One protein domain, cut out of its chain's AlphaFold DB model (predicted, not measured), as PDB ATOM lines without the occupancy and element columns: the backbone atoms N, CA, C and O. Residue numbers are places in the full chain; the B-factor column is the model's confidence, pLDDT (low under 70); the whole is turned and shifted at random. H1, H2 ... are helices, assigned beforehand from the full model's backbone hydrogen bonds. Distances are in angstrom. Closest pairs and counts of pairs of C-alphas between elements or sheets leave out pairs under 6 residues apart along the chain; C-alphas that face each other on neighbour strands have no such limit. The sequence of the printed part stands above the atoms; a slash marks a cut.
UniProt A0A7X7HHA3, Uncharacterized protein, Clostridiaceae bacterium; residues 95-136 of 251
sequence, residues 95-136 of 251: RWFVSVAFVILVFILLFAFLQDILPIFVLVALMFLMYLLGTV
ATOM      1  N   ARG A  95     -10.106  17.746  86.377       86.19
ATOM      2  CA  ARG A  95     -10.621  17.985  87.734       86.19
ATOM      3  C   ARG A  95     -11.239  19.373  87.911       86.19
ATOM      4  O   ARG A  95     -12.249  19.498  88.599       86.19
ATOM      5  N   TRP A  96     -10.686  20.401  87.267       85.56
ATOM      6  CA  TRP A  96     -11.238  21.757  87.315       85.56
ATOM      7  C   TRP A  96     -12.604  21.818  86.626       85.56
ATOM      8  O   TRP A  96     -13.558  22.340  87.200       85.56
ATOM      9  N   PHE A  97     -12.731  21.208  85.443       86.31
ATOM     10  CA  PHE A  97     -14.004  21.150  84.719       86.31
ATOM     11  C   PHE A  97     -15.075  20.368  85.485       86.31
ATOM     12  O   PHE A  97     -16.216  20.816  85.554       86.31
ATOM     13  N   VAL A  98     -14.706  19.250  86.120       89.44
ATOM     14  CA  VAL A  98     -15.624  18.476  86.973       89.44
ATOM     15  C   VAL A  98     -16.085  19.302  88.176       89.44
ATOM     16  O   VAL A  98     -17.276  19.324  88.476       89.44
ATOM     17  N   SER A  99     -15.178  20.031  88.834       90.50
ATOM     18  CA  SER A  99     -15.537  20.899  89.961       90.50
ATOM     19  C   SER A  99     -16.503  22.010  89.543       90.50
ATOM     20  O   SER A  99     -17.473  22.275  90.251       90.50
ATOM     21  N   VAL A 100     -16.266  22.651  88.396       88.88
ATOM     22  CA  VAL A 100     -17.151  23.698  87.864       88.88
ATOM     23  C   VAL A 100     -18.518  23.120  87.493       88.88
ATOM     24  O   VAL A 100     -19.541  23.698  87.856       88.88
ATOM     25  N   ALA A 101     -18.555  21.955  86.840       89.75
ATOM     26  CA  ALA A 101     -19.798  21.268  86.498       89.75
ATOM     27  C   ALA A 101     -20.612  20.888  87.746       89.75
ATOM     28  O   ALA A 101     -21.830  21.051  87.757       89.75
ATOM     29  N   PHE A 102     -19.947  20.444  88.817       94.25
ATOM     30  CA  PHE A 102     -20.599  20.135  90.088       94.25
ATOM     31  C   PHE A 102     -21.229  21.377  90.734       94.25
ATOM     32  O   PHE A 102     -22.389  21.338  91.138       94.25
ATOM     33  N   VAL A 103     -20.505  22.500  90.779       93.12
ATOM     34  CA  VAL A 103     -21.031  23.772  91.307       93.12
ATOM     35  C   VAL A 103     -22.257  24.232  90.511       93.12
ATOM     36  O   VAL A 103     -23.278  24.592  91.092       93.12
ATOM     37  N   ILE A 104     -22.187  24.162  89.181       91.69
ATOM     38  CA  ILE A 104     -23.298  24.488  88.276       91.69
ATOM     39  C   ILE A 104     -24.505  23.586  88.540       91.69
ATOM     40  O   ILE A 104     -25.623  24.083  88.628       91.69
ATOM     41  N   LEU A 105     -24.294  22.281  88.720       93.12
ATOM     42  CA  LEU A 105     -25.361  21.329  89.026       93.12
ATOM     43  C   LEU A 105     -26.088  21.685  90.331       93.12
ATOM     44  O   LEU A 105     -27.317  21.651  90.370       93.12
ATOM     45  N   VAL A 106     -25.355  22.095  91.371       95.25
ATOM     46  CA  VAL A 106     -25.951  22.559  92.636       95.25
ATOM     47  C   VAL A 106     -26.797  23.820  92.422       95.25
ATOM     48  O   VAL A 106     -27.916  23.895  92.928       95.25
ATOM     49  N   PHE A 107     -26.314  24.784  91.634       93.62
ATOM     50  CA  PHE A 107     -27.086  25.986  91.298       93.62
ATOM     51  C   PHE A 107     -28.336  25.677  90.469       93.62
ATOM     52  O   PHE A 107     -29.379  26.278  90.704       93.62
ATOM     53  N   ILE A 108     -28.263  24.727  89.534       91.69
ATOM     54  CA  ILE A 108     -29.430  24.289  88.760       91.69
ATOM     55  C   ILE A 108     -30.481  23.677  89.690       91.69
ATOM     56  O   ILE A 108     -31.652  24.027  89.573       91.69
ATOM     57  N   LEU A 109     -30.077  22.821  90.639       93.44
ATOM     58  CA  LEU A 109     -30.997  22.285  91.648       93.44
ATOM     59  C   LEU A 109     -31.638  23.410  92.468       93.44
ATOM     60  O   LEU A 109     -32.851  23.408  92.651       93.44
ATOM     61  N   LEU A 110     -30.843  24.387  92.917       93.94
ATOM     62  CA  LEU A 110     -31.341  25.537  93.670       93.94
ATOM     63  C   LEU A 110     -32.384  26.333  92.869       93.94
ATOM     64  O   LEU A 110     -33.477  26.572  93.369       93.94
ATOM     65  N   PHE A 111     -32.090  26.697  91.617       92.62
ATOM     66  CA  PHE A 111     -33.027  27.445  90.772       92.62
ATOM     67  C   PHE A 111     -34.267  26.635  90.382       92.62
ATOM     68  O   PHE A 111     -35.353  27.202  90.270       92.62
ATOM     69  N   ALA A 112     -34.144  25.312  90.258       90.50
ATOM     70  CA  ALA A 112     -35.288  24.435  90.032       90.50
ATOM     71  C   ALA A 112     -36.285  24.476  91.205       90.50
ATOM     72  O   ALA A 112     -37.491  24.503  90.965       90.50
ATOM     73  N   PHE A 113     -35.809  24.563  92.455       93.12
ATOM     74  CA  PHE A 113     -36.685  24.771  93.620       93.12
ATOM     75  C   PHE A 113     -37.393  26.130  93.603       93.12
ATOM     76  O   PHE A 113     -38.507  26.239  94.108       93.12
ATOM     77  N   LEU A 114     -36.774  27.150  93.006       93.38
ATOM     78  CA  LEU A 114     -37.369  28.478  92.833       93.38
ATOM     79  C   LEU A 114     -38.351  28.539  91.644       93.38
ATOM     80  O   LEU A 114     -38.969  29.579  91.436       93.38
ATOM     81  N   GLN A 115     -38.507  27.447  90.877       90.19
ATOM     82  CA  GLN A 115     -39.287  27.374  89.627       90.19
ATOM     83  C   GLN A 115     -38.874  28.395  88.555       90.19
ATOM     84  O   GLN A 115     -39.623  28.656  87.612       90.19
ATOM     85  N   ASP A 116     -37.659  28.932  88.652       90.25
ATOM     86  CA  ASP A 116     -37.193  29.994  87.774       90.25
ATOM     87  C   ASP A 116     -36.269  29.415  86.695       90.25
ATOM     88  O   ASP A 116     -35.142  28.992  86.955       90.25
ATOM     89  N   ILE A 117     -36.770  29.338  85.459       90.38
ATOM     90  CA  ILE A 117     -36.081  28.639  84.358       90.38
ATOM     91  C   ILE A 117     -35.040  29.547  83.682       90.38
ATOM     92  O   ILE A 117     -34.047  29.069  83.128       90.38
ATOM     93  N   LEU A 118     -35.225  30.870  83.738       93.75
ATOM     94  CA  LEU A 118     -34.350  31.832  83.062       93.75
ATOM     95  C   LEU A 118     -32.887  31.781  83.563       93.75
ATOM     96  O   LEU A 118     -31.989  31.707  82.720       93.75
ATOM     97  N   PRO A 119     -32.599  31.728  84.883       92.31
ATOM     98  CA  PRO A 119     -31.229  31.602  85.394       92.31
ATOM     99  C   PRO A 119     -30.510  30.321  84.947       92.31
ATOM    100  O   PRO A 119     -29.292  30.332  84.761       92.31
ATOM    101  N   ILE A 120     -31.251  29.229  84.732       91.88
ATOM    102  CA  ILE A 120     -30.694  27.935  84.315       91.88
ATOM    103  C   ILE A 120     -30.035  28.067  82.935       91.88
ATOM    104  O   ILE A 120     -28.884  27.666  82.759       91.88
ATOM    105  N   PHE A 121     -30.718  28.692  81.971       92.94
ATOM    106  CA  PHE A 121     -30.165  28.905  80.629       92.94
ATOM    107  C   PHE A 121     -28.921  29.799  80.634       92.94
ATOM    108  O   PHE A 121     -27.962  29.516  79.912       92.94
ATOM    109  N   VAL A 122     -28.898  30.838  81.474       94.50
ATOM    110  CA  VAL A 122     -27.726  31.717  81.625       94.50
ATOM    111  C   VAL A 122     -26.525  30.935  82.159       94.50
ATOM    112  O   VAL A 122     -25.418  31.081  81.640       94.50
ATOM    113  N   LEU A 123     -26.738  30.061  83.149       92.88
ATOM    114  CA  LEU A 123     -25.682  29.221  83.718       92.88
ATOM    115  C   LEU A 123     -25.074  28.280  82.670       92.88
ATOM    116  O   LEU A 123     -23.851  28.159  82.575       92.88
ATOM    117  N   VAL A 124     -25.926  27.645  81.860       91.00
ATOM    118  CA  VAL A 124     -25.505  26.737  80.784       91.00
ATOM    119  C   VAL A 124     -24.723  27.491  79.705       91.00
ATOM    120  O   VAL A 124     -23.663  27.030  79.279       91.00
ATOM    121  N   ALA A 125     -25.185  28.676  79.299       94.62
ATOM    122  CA  ALA A 125     -24.472  29.511  78.334       94.62
ATOM    123  C   ALA A 125     -23.093  29.949  78.860       94.62
ATOM    124  O   ALA A 125     -22.097  29.881  78.136       94.62
ATOM    125  N   LEU A 126     -23.011  30.341  80.135       93.31
ATOM    126  CA  LEU A 126     -21.750  30.718  80.772       93.31
ATOM    127  C   LEU A 126     -20.787  29.527  80.877       93.31
ATOM    128  O   LEU A 126     -19.596  29.679  80.607       93.31
ATOM    129  N   MET A 127     -21.294  28.337  81.217       89.50
ATOM    130  CA  MET A 127     -20.505  27.102  81.223       89.50
ATOM    131  C   MET A 127     -19.889  26.839  79.851       89.50
ATOM    132  O   MET A 127     -18.688  26.585  79.744       89.50
ATOM    133  N   PHE A 128     -20.709  26.922  78.805       90.62
ATOM    134  CA  PHE A 128     -20.268  26.704  77.437       90.62
ATOM    135  C   PHE A 128     -19.195  27.720  77.024       90.62
ATOM    136  O   PHE A 128     -18.153  27.338  76.491       90.62
ATOM    137  N   LEU A 129     -19.385  29.000  77.354       91.81
ATOM    138  CA  LEU A 129     -18.393  30.042  77.094       91.81
ATOM    139  C   LEU A 129     -17.067  29.774  77.821       91.81
ATOM    140  O   LEU A 129     -16.000  29.868  77.216       91.81
ATOM    141  N   MET A 130     -17.116  29.404  79.105       87.31
ATOM    142  CA  MET A 130     -15.921  29.057  79.881       87.31
ATOM    143  C   MET A 130     -15.187  27.842  79.309       87.31
ATOM    144  O   MET A 130     -13.955  27.814  79.313       87.31
ATOM    145  N   TYR A 131     -15.929  26.852  78.810       86.00
ATOM    146  CA  TYR A 131     -15.365  25.680  78.148       86.00
ATOM    147  C   TYR A 131     -14.639  26.063  76.855       86.00
ATOM    148  O   TYR A 131     -13.482  25.680  76.672       86.00
ATOM    149  N   LEU A 132     -15.262  26.888  76.006       87.81
ATOM    150  CA  LEU A 132     -14.631  27.386  74.783       87.81
ATOM    151  C   LEU A 132     -13.354  28.175  75.093       87.81
ATOM    152  O   LEU A 132     -12.285  27.825  74.599       87.81
ATOM    153  N   LEU A 133     -13.422  29.176  75.976       84.12
ATOM    154  CA  LEU A 133     -12.255  29.982  76.365       84.12
ATOM    155  C   LEU A 133     -11.152  29.153  77.041       84.12
ATOM    156  O   LEU A 133      -9.983  29.525  76.997       84.12
ATOM    157  N   GLY A 134     -11.512  28.059  77.713       76.50
ATOM    158  CA  GLY A 134     -10.563  27.163  78.369       76.50
ATOM    159  C   GLY A 134      -9.860  26.181  77.435       76.50
ATOM    160  O   GLY A 134      -8.809  25.673  77.820       76.50
ATOM    161  N   THR A 135     -10.422  25.925  76.252       76.94
ATOM    162  CA  THR A 135      -9.945  24.896  75.310       76.94
ATOM    163  C   THR A 135      -9.122  25.480  74.160       76.94
ATOM    164  O   THR A 135      -8.425  24.746  73.468       76.94
ATOM    165  N   VAL A 136      -9.158  26.800  73.954       76.69
ATOM    166  CA  VAL A 136      -8.319  27.460  72.943       76.69
ATOM    167  C   VAL A 136      -6.859  27.466  73.404       76.69
ATOM    168  O   VAL A 136      -6.480  28.217  74.307       76.69
TER     169      VAL A 136
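Overview. This is residues 95 to 136 of the 251 residues of an uncharacterized protein of Clostridiaceae bacterium (UniProt A0A7X7HHA3). Two helices of nearly equal length, H1 and then H2, lie side by side as a helical hairpin, joined at one end by a tight turn. The chain runs out along H1 and folds back along H2, a flat pair with nothing else packed on it. The printed part has 42 residues and no named strand, and its class is all helix. It is only just loose, close to compact, with a radius of gyration of the C-alphas of 11.1 A and spans of 35 by 19 by 5 A.

Arrangement. H1, residues 95 to 113, and H2, residues 118 to 135, touch and form a hairpin. Their lines stand at a shallow tilt of 8 degrees and run opposite ways. The closest C-alphas are those of Ile 108 and Ile 120, 5.9 A apart. H2 touches H1 with residues 119 to 127 alone. In H1 and H2 every O i to N i+4 pair is within hydrogen-bond range.

Along the chain. H1 begins at C-alpha 95 (-10.621, 17.985, 87.734) and measures 27.6 A from first to last C-alpha. H2 measures 26.5 A and ends at C-alpha 135 (-9.945, 24.896, 75.310).

Size, cuts and confidence. The two C-alphas farthest apart, those of Leu 114 and Val 136, are 35.2 A apart. The printed part has no cut, and no printed residue is under 70 in pLDDT.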